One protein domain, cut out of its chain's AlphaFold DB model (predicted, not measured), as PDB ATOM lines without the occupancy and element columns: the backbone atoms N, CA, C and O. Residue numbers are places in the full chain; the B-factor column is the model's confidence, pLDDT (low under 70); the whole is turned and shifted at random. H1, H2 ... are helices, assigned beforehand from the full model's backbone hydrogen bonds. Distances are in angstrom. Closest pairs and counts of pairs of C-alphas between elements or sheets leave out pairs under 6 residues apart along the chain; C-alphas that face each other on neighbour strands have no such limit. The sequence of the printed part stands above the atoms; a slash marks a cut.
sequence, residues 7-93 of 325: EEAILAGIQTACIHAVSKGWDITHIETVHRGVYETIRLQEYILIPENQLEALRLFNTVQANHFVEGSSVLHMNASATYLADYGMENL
ATOM      1  N   GLU A   7     -52.888  39.708 -14.577       82.50
ATOM      2  CA  GLU A   7     -52.399  39.994 -15.927       82.50
ATOM      3  C   GLU A   7     -52.423  41.488 -16.253       82.50
ATOM      4  O   GLU A   7     -51.432  42.026 -16.747       82.50
ATOM      5  N   GLU A   8     -53.525  42.173 -15.938       80.62
ATOM      6  CA  GLU A   8     -53.670  43.615 -16.151       80.62
ATOM      7  C   GLU A   8     -52.667  44.409 -15.310       80.62
ATOM      8  O   GLU A   8     -52.071  45.372 -15.796       80.62
ATOM      9  N   ALA A   9     -52.431  43.988 -14.064       81.00
ATOM     10  CA  ALA A   9     -51.449  44.623 -13.193       81.00
ATOM     11  C   ALA A   9     -50.017  44.466 -13.734       81.00
ATOM     12  O   ALA A   9     -49.249  45.433 -13.758       81.00
ATOM     13  N   ILE A  10     -49.662  43.272 -14.220       83.50
ATOM     14  CA  ILE A  10     -48.348  43.010 -14.820       83.50
ATOM     15  C   ILE A  10     -48.182  43.806 -16.121       83.50
ATOM     16  O   ILE A  10     -47.145  44.442 -16.318       83.50
ATOM     17  N   LEU A  11     -49.201  43.831 -16.985       81.62
ATOM     18  CA  LEU A  11     -49.198  44.626 -18.218       81.62
ATOM     19  C   LEU A  11     -49.033  46.122 -17.929       81.62
ATOM     20  O   LEU A  11     -48.227  46.783 -18.585       81.62
ATOM     21  N   ALA A  12     -49.717  46.652 -16.913       81.69
ATOM     22  CA  ALA A  12     -49.560  48.041 -16.487       81.69
ATOM     23  C   ALA A  12     -48.136  48.333 -15.975       81.69
ATOM     24  O   ALA A  12     -47.562  49.385 -16.278       81.69
ATOM     25  N   GLY A  13     -47.532  47.394 -15.239       83.12
ATOM     26  CA  GLY A  13     -46.136  47.479 -14.805       83.12
ATOM     27  C   GLY A  13     -45.161  47.534 -15.985       83.12
ATOM     28  O   GLY A  13     -44.302  48.418 -16.040       83.12
ATOM     29  N   ILE A  14     -45.346  46.650 -16.969       81.69
ATOM     30  CA  ILE A  14     -44.570  46.614 -18.217       81.69
ATOM     31  C   ILE A  14     -44.720  47.932 -18.990       81.69
ATOM     32  O   ILE A  14     -43.723  48.546 -19.372       81.69
ATOM     33  N   GLN A  15     -45.951  48.417 -19.161       79.06
ATOM     34  CA  GLN A  15     -46.229  49.683 -19.839       79.06
ATOM     35  C   GLN A  15     -45.520  50.860 -19.150       79.06
ATOM     36  O   GLN A  15     -44.921  51.711 -19.811       79.06
ATOM     37  N   THR A  16     -45.549  50.900 -17.816       80.81
ATOM     38  CA  THR A  16     -44.903  51.959 -17.031       80.81
ATOM     39  C   THR A  16     -43.383  51.927 -17.189       80.81
ATOM     40  O   THR A  16     -42.761  52.977 -17.376       80.81
ATOM     41  N   ALA A  17     -42.782  50.733 -17.171       80.69
ATOM     42  CA  ALA A  17     -41.356  50.563 -17.431       80.69
ATOM     43  C   ALA A  17     -40.968  51.109 -18.816       80.69
ATOM     44  O   ALA A  17     -39.931  51.766 -18.946       80.69
ATOM     45  N   CYS A  18     -41.830  50.934 -19.822       73.88
ATOM     46  CA  CYS A  18     -41.594  51.456 -21.166       73.88
ATOM     47  C   CYS A  18     -41.652  52.961 -21.262       73.88
ATOM     48  O   CYS A  18     -40.727  53.573 -21.789       73.88
ATOM     49  N   ILE A  19     -42.699  53.566 -20.709       75.75
ATOM     50  CA  ILE A  19     -42.810  55.024 -20.661       75.75
ATOM     51  C   ILE A  19     -41.566  55.609 -19.981       75.75
ATOM     52  O   ILE A  19     -40.982  56.580 -20.467       75.75
ATOM     53  N   HIS A  20     -41.111  54.985 -18.889       80.75
ATOM     54  CA  HIS A  20     -39.911  55.421 -18.187       80.75
ATOM     55  C   HIS A  20     -38.648  55.294 -19.051       80.75
ATOM     56  O   HIS A  20     -37.876  56.246 -19.147       80.75
ATOM     57  N   ALA A  21     -38.425  54.162 -19.707       78.06
ATOM     58  CA  ALA A  21     -37.244  53.971 -20.539       78.06
ATOM     59  C   ALA A  21     -37.236  54.872 -21.788       78.06
ATOM     60  O   ALA A  21     -36.209  55.490 -22.064       78.06
ATOM     61  N   VAL A  22     -38.384  55.077 -22.446       76.12
ATOM     62  CA  VAL A  22     -38.535  56.071 -23.526       76.12
ATOM     63  C   VAL A  22     -38.193  57.472 -23.016       76.12
ATOM     64  O   VAL A  22     -37.419  58.185 -23.648       76.12
ATOM     65  N   SER A  23     -38.676  57.853 -21.826       79.62
ATOM     66  CA  SER A  23     -38.352  59.158 -21.224       79.62
ATOM     67  C   SER A  23     -36.857  59.342 -20.933       79.62
ATOM     68  O   SER A  23     -36.360  60.468 -20.894       79.62
ATOM     69  N   LYS A  24     -36.127  58.239 -20.733       86.25
ATOM     70  CA  LYS A  24     -34.675  58.220 -20.519       86.25
ATOM     71  C   LYS A  24     -33.877  58.088 -21.817       86.25
ATOM     72  O   LYS A  24     -32.651  58.149 -21.751       86.25
ATOM     73  N   GLY A  25     -34.541  57.929 -22.964       82.88
ATOM     74  CA  GLY A  25     -33.893  57.640 -24.242       82.88
ATOM     75  C   GLY A  25     -33.177  56.290 -24.240       82.88
ATOM     76  O   GLY A  25     -32.136  56.149 -24.874       82.88
ATOM     77  N   TRP A  26     -33.670  55.327 -23.458       82.00
ATOM     78  CA  TRP A  26     -33.159  53.965 -23.477       82.00
ATOM     79  C   TRP A  26     -33.853  53.194 -24.590       82.00
ATOM     80  O   TRP A  26     -35.076  53.055 -24.579       82.00
ATOM     81  N   ASP A  27     -33.061  52.648 -25.503       73.88
ATOM     82  CA  ASP A  27     -33.538  51.649 -26.448       73.88
ATOM     83  C   ASP A  27     -33.813  50.366 -25.655       73.88
ATOM     84  O   ASP A  27     -32.898  49.635 -25.267       73.88
ATOM     85  N   ILE A  28     -35.080  50.131 -25.314       61.66
ATOM     86  CA  ILE A  28     -35.482  48.922 -24.593       61.66
ATOM     87  C   ILE A  28     -35.361  47.748 -25.553       61.66
ATOM     88  O   ILE A  28     -36.028  47.708 -26.582       61.66
ATOM     89  N   THR A  29     -34.536  46.770 -25.198       60.88
ATOM     90  CA  THR A  29     -34.285  45.606 -26.054       60.88
ATOM     91  C   THR A  29     -34.897  44.318 -25.520       60.88
ATOM     92  O   THR A  29     -35.008  43.358 -26.281       60.88
ATOM     93  N   HIS A  30     -35.286  44.260 -24.238       72.06
ATOM     94  CA  HIS A  30     -35.662  42.992 -23.616       72.06
ATOM     95  C   HIS A  30     -36.602  43.131 -22.411       72.06
ATOM     96  O   HIS A  30     -36.324  43.898 -21.491       72.06
ATOM     97  N   ILE A  31     -37.673  42.331 -22.398       74.31
ATOM     98  CA  ILE A  31     -38.546  42.119 -21.238       74.31
ATOM     99  C   ILE A  31     -38.707  40.621 -21.014       74.31
ATOM    100  O   ILE A  31     -38.999  39.872 -21.946       74.31
ATOM    101  N   GLU A  32     -38.550  40.207 -19.760       78.06
ATOM    102  CA  GLU A  32     -38.781  38.843 -19.299       78.06
ATOM    103  C   GLU A  32     -40.048  38.817 -18.440       78.06
ATOM    104  O   GLU A  32     -40.231  39.659 -17.561       78.06
ATOM    105  N   THR A  33     -40.932  37.851 -18.688       78.75
ATOM    106  CA  THR A  33     -42.125  37.619 -17.867       78.75
ATOM    107  C   THR A  33     -42.292  36.130 -17.596       78.75
ATOM    108  O   THR A  33     -41.990  35.289 -18.441       78.75
ATOM    109  N   VAL A  34     -42.763  35.806 -16.394       82.00
ATOM    110  CA  VAL A  34     -43.152  34.444 -16.000       82.00
ATOM    111  C   VAL A  34     -44.624  34.155 -16.295       82.00
ATOM    112  O   VAL A  34     -45.020  32.992 -16.310       82.00
ATOM    113  N   HIS A  35     -45.437  35.187 -16.544       82.94
ATOM    114  CA  HIS A  35     -46.874  35.028 -16.710       82.94
ATOM    115  C   HIS A  35     -47.237  34.711 -18.165       82.94
ATOM    116  O   HIS A  35     -47.061  35.542 -19.059       82.94
ATOM    117  N   ARG A  36     -47.801  33.519 -18.399       82.25
ATOM    118  CA  ARG A  36     -48.144  33.032 -19.745       82.25
ATOM    119  C   ARG A  36     -49.206  33.880 -20.450       82.25
ATOM    120  O   ARG A  36     -49.032  34.167 -21.626       82.25
ATOM    121  N   GLY A  37     -50.257  34.307 -19.746       83.31
ATOM    122  CA  GLY A  37     -51.302  35.170 -20.320       83.31
ATOM    123  C   GLY A  37     -50.734  36.475 -20.879       83.31
ATOM    124  O   GLY A  37     -50.822  36.721 -22.075       83.31
ATOM    125  N   VAL A  38     -50.007  37.234 -20.051       83.50
ATOM    126  CA  VAL A  38     -49.261  38.441 -20.461       83.50
ATOM    127  C   VAL A  38     -48.347  38.184 -21.661       83.50
ATOM    128  O   VAL A  38     -48.282  38.994 -22.583       83.50
ATOM    129  N   TYR A  39     -47.646  37.049 -21.664       82.44
ATOM    130  CA  TYR A  39     -46.804  36.648 -22.784       82.44
ATOM    131  C   TYR A  39     -47.608  36.457 -24.081       82.44
ATOM    132  O   TYR A  39     -47.243  37.018 -25.117       82.44
ATOM    133  N   GLU A  40     -48.704  35.702 -24.034       82.00
ATOM    134  CA  GLU A  40     -49.582  35.488 -25.185       82.00
ATOM    135  C   GLU A  40     -50.209  36.808 -25.657       82.00
ATOM    136  O   GLU A  40     -50.244  37.047 -26.861       82.00
ATOM    137  N   THR A  41     -50.593  37.709 -24.748       82.94
ATOM    138  CA  THR A  41     -51.122  39.041 -25.086       82.94
ATOM    139  C   THR A  41     -50.109  39.890 -25.852       82.94
ATOM    140  O   THR A  41     -50.452  40.466 -26.881       82.94
ATOM    141  N   ILE A  42     -48.854  39.950 -25.391       80.19
ATOM    142  CA  ILE A  42     -47.794  40.714 -26.073       80.19
ATOM    143  C   ILE A  42     -47.471  40.075 -27.429       80.19
ATOM    144  O   ILE A  42     -47.312  40.768 -28.430       80.19
ATOM    145  N   ARG A  43     -47.413  38.742 -27.492       80.06
ATOM    146  CA  ARG A  43     -47.138  38.017 -28.738       80.06
ATOM    147  C   ARG A  43     -48.251  38.186 -29.773       80.06
ATOM    148  O   ARG A  43     -47.965  38.268 -30.963       80.06
ATOM    149  N   LEU A  44     -49.505  38.207 -29.332       81.06
ATOM    150  CA  LEU A  44     -50.690  38.327 -30.183       81.06
ATOM    151  C   LEU A  44     -51.166  39.780 -30.316       81.06
ATOM    152  O   LEU A  44     -52.306  40.011 -30.713       81.06
ATOM    153  N   GLN A  45     -50.303  40.763 -30.043       76.25
ATOM    154  CA  GLN A  45     -50.642  42.191 -30.107       76.25
ATOM    155  C   GLN A  45     -51.125  42.669 -31.487       76.25
ATOM    156  O   GLN A  45     -51.755  43.714 -31.588       76.25
ATOM    157  N   GLU A  46     -50.830  41.918 -32.553       73.12
ATOM    158  CA  GLU A  46     -51.332  42.192 -33.907       73.12
ATOM    159  C   GLU A  46     -52.775  41.708 -34.123       73.12
ATOM    160  O   GLU A  46     -53.462  42.210 -35.009       73.12
ATOM    161  N   TYR A  47     -53.236  40.742 -33.323       75.88
ATOM    162  CA  TYR A  47     -54.557  40.116 -33.440       75.88
ATOM    163  C   TYR A  47     -55.548  40.617 -32.387       75.88
ATOM    164  O   TYR A  47     -56.758  40.535 -32.587       75.88
ATOM    165  N   ILE A  48     -55.048  41.123 -31.259       74.12
ATOM    166  CA  ILE A  48     -55.870  41.683 -30.188       74.12
ATOM    167  C   ILE A  48     -56.067  43.176 -30.463       74.12
ATOM    168  O   ILE A  48     -55.108  43.901 -30.721       74.12
ATOM    169  N   LEU A  49     -57.315  43.646 -30.384       70.50
ATOM    170  CA  LEU A  49     -57.655  45.067 -30.484       70.50
ATOM    171  C   LEU A  49     -57.132  45.811 -29.249       70.50
ATOM    172  O   LEU A  49     -57.828  45.974 -28.250       70.50
ATOM    173  N   ILE A  50     -55.874  46.237 -29.321       70.56
ATOM    174  CA  ILE A  50     -55.219  47.043 -28.297       70.56
ATOM    175  C   ILE A  50     -55.368  48.520 -28.689       70.56
ATOM    176  O   ILE A  50     -55.077  48.873 -29.835       70.56
ATOM    177  N   PRO A  51     -55.794  49.402 -27.767       69.81
ATOM    178  CA  PRO A  51     -55.832  50.842 -28.006       69.81
ATOM    179  C   PRO A  51     -54.498  51.362 -28.575       69.81
ATOM    180  O   PRO A  51     -53.437  51.017 -28.054       69.81
ATOM    181  N   GLU A  52     -54.526  52.200 -29.621       65.19
ATOM    182  CA  GLU A  52     -53.318  52.633 -30.364       65.19
ATOM    183  C   GLU A  52     -52.203  53.193 -29.468       65.19
ATOM    184  O   GLU A  52     -51.017  52.978 -29.710       65.19
ATOM    185  N   ASN A  53     -52.584  53.864 -28.388       60.31
ATOM    186  CA  ASN A  53     -51.670  54.420 -27.401       60.31
ATOM    187  C   ASN A  53     -50.908  53.372 -26.580       60.31
ATOM    188  O   ASN A  53     -49.780  53.617 -26.158       60.31
ATOM    189  N   GLN A  54     -51.531  52.229 -26.303       64.06
ATOM    190  CA  GLN A  54     -50.857  51.094 -25.676       64.06
ATOM    191  C   GLN A  54     -50.081  50.302 -26.727       64.06
ATOM    192  O   GLN A  54     -48.976  49.838 -26.455       64.06
ATOM    193  N   LEU A  55     -50.629  50.212 -27.940       70.00
ATOM    194  CA  LEU A  55     -50.022  49.509 -29.057       70.00
ATOM    195  C   LEU A  55     -48.677  50.120 -29.465       70.00
ATOM    196  O   LEU A  55     -47.767  49.372 -29.788       70.00
ATOM    197  N   GLU A  56     -48.502  51.443 -29.420       70.25
ATOM    198  CA  GLU A  56     -47.203  52.076 -29.697       70.25
ATOM    199  C   GLU A  56     -46.135  51.664 -28.672       70.25
ATOM    200  O   GLU A  56     -45.034  51.258 -29.045       70.25
ATOM    201  N   ALA A  57     -46.481  51.684 -27.380       66.25
ATOM    202  CA  ALA A  57     -45.587  51.239 -26.313       66.25
ATOM    203  C   ALA A  57     -45.265  49.737 -26.409       66.25
ATOM    204  O   ALA A  57     -44.148  49.330 -26.097       66.25
ATOM    205  N   LEU A  58     -46.229  48.928 -26.858       68.75
ATOM    206  CA  LEU A  58     -46.083  47.484 -27.046       68.75
ATOM    207  C   LEU A  58     -45.319  47.127 -28.339       68.75
ATOM    208  O   LEU A  58     -44.519  46.196 -28.364       68.75
ATOM    209  N   ARG A  59     -45.458  47.923 -29.403       70.62
ATOM    210  CA  ARG A  59     -44.691  47.778 -30.653       70.62
ATOM    211  C   ARG A  59     -43.201  48.051 -30.483       70.62
ATOM    212  O   ARG A  59     -42.411  47.558 -31.282       70.62
ATOM    213  N   LEU A  60     -42.807  48.804 -29.454       66.38
ATOM    214  CA  LEU A  60     -41.395  49.010 -29.115       66.38
ATOM    215  C   LEU A  60     -40.702  47.721 -28.637       66.38
ATOM    216  O   LEU A  60     -39.484  47.712 -28.469       66.38
ATOM    217  N   PHE A  61     -41.437  46.621 -28.449       65.62
ATOM    218  CA  PHE A  61     -40.861  45.339 -28.073       65.62
ATOM    219  C   PHE A  61     -40.432  44.492 -29.270       65.62
ATOM    220  O   PHE A  61     -41.241  44.087 -30.098       65.62
ATOM    221  N   ASN A  62     -39.164  44.082 -29.256       54.50
ATOM    222  CA  ASN A  62     -38.752  42.800 -29.816       54.50
ATOM    223  C   ASN A  62     -38.704  41.790 -28.671       54.50
ATOM    224  O   ASN A  62     -37.734  41.733 -27.913       54.50
ATOM    225  N   THR A  63     -39.741  40.973 -28.511       54.91
ATOM    226  CA  THR A  63     -39.672  39.862 -27.560       54.91
ATOM    227  C   THR A  63     -38.794  38.753 -28.150       54.91
ATOM    228  O   THR A  63     -39.284  37.862 -28.836       54.91
ATOM    229  N   VAL A  64     -37.479  38.800 -27.924       45.47
ATOM    230  CA  VAL A  64     -36.554  37.753 -28.406       45.47
ATOM    231  C   VAL A  64     -36.695  36.471 -27.574       45.47
ATOM    232  O   VAL A  64     -36.714  35.377 -28.135       45.47
ATOM    233  N   GLN A  65     -36.888  36.583 -26.253       45.81
ATOM    234  CA  GLN A  65     -37.092  35.422 -25.371       45.81
ATOM    235  C   GLN A  65     -38.536  34.921 -25.266       45.81
ATOM    236  O   GLN A  65     -38.755  33.853 -24.700       45.81
ATOM    237  N   ALA A  66     -39.505  35.609 -25.877       45.84
ATOM    238  CA  ALA A  66     -40.851  35.068 -26.093       45.84
ATOM    239  C   ALA A  66     -40.805  33.626 -26.619       45.84
ATOM    240  O   ALA A  66     -41.471  32.721 -26.125       45.84
ATOM    241  N   ASN A  67     -39.924  33.403 -27.590       45.41
ATOM    242  CA  ASN A  67     -39.794  32.121 -28.260       45.41
ATOM    243  C   ASN A  67     -39.080  31.052 -27.416       45.41
ATOM    244  O   ASN A  67     -38.943  29.928 -27.891       45.41
ATOM    245  N   HIS A  68     -38.556  31.376 -26.230       51.75
ATOM    246  CA  HIS A  68     -37.750  30.477 -25.389       51.75
ATOM    247  C   HIS A  68     -38.296  30.373 -23.956       51.75
ATOM    248  O   HIS A  68     -37.551  30.061 -23.028       51.75
ATOM    249  N   PHE A  69     -39.596  30.613 -23.757       55.34
ATOM    250  CA  PHE A  69     -40.238  30.289 -22.486       55.34
ATOM    251  C   PHE A  69     -40.141  28.775 -22.234       55.34
ATOM    252  O   PHE A  69     -40.815  27.978 -22.887       55.34
ATOM    253  N   VAL A  70     -39.288  28.383 -21.288       60.12
ATOM    254  CA  VAL A  70     -39.219  27.022 -20.753       60.12
ATOM    255  C   VAL A  70     -39.740  27.077 -19.327       60.12
ATOM    256  O   VAL A  70     -39.156  27.720 -18.449       60.12
ATOM    257  N   GLU A  71     -40.866  26.410 -19.107       58.66
ATOM    258  CA  GLU A  71     -41.508  26.322 -17.804       58.66
ATOM    259  C   GLU A  71     -40.512  25.734 -16.783       58.66
ATOM    260  O   GLU A  71     -40.035  24.609 -16.929       58.66
ATOM    261  N   GLY A  72     -40.125  26.537 -15.786       57.88
ATOM    262  CA  GLY A  72     -39.181  26.145 -14.734       57.88
ATOM    263  C   GLY A  72     -37.697  26.474 -14.964       57.88
ATOM    264  O   GLY A  72     -36.899  26.180 -14.075       57.88
ATOM    265  N   SER A  73     -37.302  27.099 -16.084       57.78
ATOM    266  CA  SER A  73     -35.892  27.478 -16.335       57.78
ATOM    267  C   SER A  73     -35.630  28.985 -16.421       57.78
ATOM    268  O   SER A  73     -34.499  29.388 -16.711       57.78
ATOM    269  N   SER A  74     -36.640  29.828 -16.213       53.34
ATOM    270  CA  SER A  74     -36.477  31.279 -16.297       53.34
ATOM    271  C   SER A  74     -35.540  31.794 -15.202       53.34
ATOM    272  O   SER A  74     -35.525  31.312 -14.067       53.34
ATOM    273  N   VAL A  75     -34.701  32.762 -15.576       55.25
ATOM    274  CA  VAL A  75     -33.618  33.308 -14.755       55.25
ATOM    275  C   VAL A  75     -34.216  34.061 -13.559       55.25
ATOM    276  O   VAL A  75     -34.450  35.264 -13.590       55.25
ATOM    277  N   LEU A  76     -34.461  33.329 -12.470       57.28
ATOM    278  CA  LEU A  76     -35.088  33.791 -11.222       57.28
ATOM    279  C   LEU A  76     -34.467  35.063 -10.624       57.28
ATOM    280  O   LEU A  76     -35.119  35.771  -9.859       57.28
ATOM    281  N   HIS A  77     -33.205  35.357 -10.939       63.09
ATOM    282  CA  HIS A  77     -32.448  36.383 -10.233       63.09
ATOM    283  C   HIS A  77     -32.920  37.818 -10.518       63.09
ATOM    284  O   HIS A  77     -33.014  38.611  -9.581       63.09
ATOM    285  N   MET A  78     -33.254  38.162 -11.769       66.44
ATOM    286  CA  MET A  78     -33.709  39.522 -12.108       66.44
ATOM    287  C   MET A  78     -35.187  39.737 -11.762       66.44
ATOM    288  O   MET A  78     -35.556  40.808 -11.276       66.44
ATOM    289  N   ASN A  79     -36.007  38.690 -11.877       76.12
ATOM    290  CA  ASN A  79     -37.426  38.755 -11.525       76.12
ATOM    291  C   ASN A  79     -37.654  38.895 -10.015       76.12
ATOM    292  O   ASN A  79     -38.603  39.561  -9.614       76.12
ATOM    293  N   ALA A  80     -36.750  38.385  -9.171       81.00
ATOM    294  CA  ALA A  80     -36.853  38.535  -7.717       81.00
ATOM    295  C   ALA A  80     -36.888  40.006  -7.257       81.00
ATOM    296  O   ALA A  80     -37.593  40.337  -6.306       81.00
ATOM    297  N   SER A  81     -36.166  40.901  -7.943       83.19
ATOM    298  CA  SER A  81     -36.197  42.338  -7.624       83.19
ATOM    299  C   SER A  81     -37.535  42.974  -8.002       83.19
ATOM    300  O   SER A  81     -38.047  43.810  -7.261       83.19
ATOM    301  N   ALA A  82     -38.118  42.562  -9.131       83.12
ATOM    302  CA  ALA A  82     -39.435  43.022  -9.557       83.12
ATOM    303  C   ALA A  82     -40.536  42.526  -8.607       83.12
ATOM    304  O   ALA A  82     -41.380  43.320  -8.203       83.12
ATOM    305  N   THR A  83     -40.476  41.257  -8.182       84.81
ATOM    306  CA  THR A  83     -41.375  40.697  -7.161       84.81
ATOM    307  C   THR A  83     -41.269  41.474  -5.854       84.81
ATOM    308  O   THR A  83     -42.277  41.949  -5.351       84.81
ATOM    309  N   TYR A  84     -40.048  41.712  -5.363       88.06
ATOM    310  CA  TYR A  84     -39.843  42.501  -4.149       88.06
ATOM    311  C   TYR A  84     -40.436  43.915  -4.255       88.06
ATOM    312  O   TYR A  84     -41.060  44.387  -3.312       88.06
ATOM    313  N   LEU A  85     -40.263  44.605  -5.390       85.19
ATOM    314  CA  LEU A  85     -40.826  45.946  -5.589       85.19
ATOM    315  C   LEU A  85     -42.357  45.934  -5.673       85.19
ATOM    316  O   LEU A  85     -42.990  46.862  -5.168       85.19
ATOM    317  N   ALA A  86     -42.941  44.905  -6.288       85.12
ATOM    318  CA  ALA A  86     -44.386  44.728  -6.346       85.12
ATOM    319  C   ALA A  86     -44.967  44.477  -4.946       85.12
ATOM    320  O   ALA A  86     -45.883  45.191  -4.536       85.12
ATOM    321  N   ASP A  87     -44.378  43.549  -4.187       88.12
ATOM    322  CA  ASP A  87     -44.777  43.232  -2.812       88.12
ATOM    323  C   ASP A  87     -44.604  44.449  -1.897       88.12
ATOM    324  O   ASP A  87     -45.526  44.836  -1.182       88.12
ATOM    325  N   TYR A  88     -43.458  45.131  -1.988       88.44
ATOM    326  CA  TYR A  88     -43.202  46.356  -1.236       88.44
ATOM    327  C   TYR A  88     -44.225  47.445  -1.571       88.44
ATOM    328  O   TYR A  88     -44.708  48.130  -0.670       88.44
ATOM    329  N   GLY A  89     -44.580  47.606  -2.850       82.88
ATOM    330  CA  GLY A  89     -45.651  48.502  -3.276       82.88
ATOM    331  C   GLY A  89     -46.975  48.135  -2.612       82.88
ATOM    332  O   GLY A  89     -47.580  48.976  -1.955       82.88
ATOM    333  N   MET A  90     -47.389  46.873  -2.705       82.06
ATOM    334  CA  MET A  90     -48.635  46.377  -2.113       82.06
ATOM    335  C   MET A  90     -48.703  46.572  -0.592       82.06
ATOM    336  O   MET A  90     -49.746  46.966  -0.072       82.06
ATOM    337  N   GLU A  91     -47.601  46.338   0.120       86.62
ATOM    338  CA  GLU A  91     -47.534  46.466   1.580       86.62
ATOM    339  C   GLU A  91     -47.461  47.925   2.062       86.62
ATOM    340  O   GLU A  91     -47.943  48.237   3.153       86.62
ATOM    341  N   ASN A  92     -46.872  48.831   1.270       82.56
ATOM    342  CA  ASN A  92     -46.583  50.212   1.688       82.56
ATOM    343  C   ASN A  92     -47.468  51.276   1.014       82.56
ATOM    344  O   ASN A  92     -47.370  52.463   1.350       82.56
ATOM    345  N   LEU A  93     -48.363  50.884   0.103       74.25
ATOM    346  CA  LEU A  93     -49.390  51.758  -0.473       74.25
ATOM    347  C   LEU A  93     -50.463  52.085   0.580       74.25
ATOM    348  O   LEU A  93     -51.533  51.490   0.639       74.25
TER     349      LEU A  93
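What this domain is: This is residues 7 to 93 of the 325 residues of an uncharacterized protein of Daucus carota subsp. sativus (UniProt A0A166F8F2). Three helices make a small cluster, with the long H1 touched by H2 near its first residue and by H3 farther along, while a second long helix, H5, is set off to one side as an arm whose end, residues 87 to 93, sticks out. Residues 24 to 35 fold back from the end of H1 to H2, and the short H4 lies near H2. The printed part has 87 residues with five named helices, H1 to H5 in chain order, and no named strand; its class is all helix. It is compact, with a radius of gyration of the C-alphas of 13.4 A, and spans 33 by 30 by 24 A.

Where its parts are: H1, residues 7 to 23, begins at C-alpha 7 (-52.399, 39.994, -15.927) and is 24.3 A long. H2 is residues 36 to 43, H3 residues 52 to 59 and H4 residues 65 to 68. H5, residues 76 to 92, is 23.8 A long and ends at C-alpha 92 (-46.583, 50.212, 1.688).

How they stand to each other: H1 touches H2 with residues 7 to 11 alone, the closest C-alphas being Glu 7 and Val 38, 5.7 A apart; they run the same way at a steep tilt of 45 degrees. With residues 15 to 19 alone H1 touches H3, about perpendicular at 80 degrees; the closest C-alphas, Cys 18 and Ala 57, are 6.5 A apart. H2 and H4 are close but not clearly touching, their closest C-alphas, Tyr 39 and Ala 66, 7.0 A apart. H5 touches no helix. Every O i to N i+4 pair is within hydrogen-bond range in H1 and H2, against 3 of 4 in H3 and 11 of 13 in H5; H4 is too short for such a pair.

The domain as a whole: The farthest C-alphas, Tyr 47 and Asn 92, are 37.4 A apart. The printed part has no cut, and the link from H1 to H2 is long. Mean pLDDT of the printed part is 73.2; residues 28 to 29, 51 to 54, 57 to 58 and 60 to 78 are under 70.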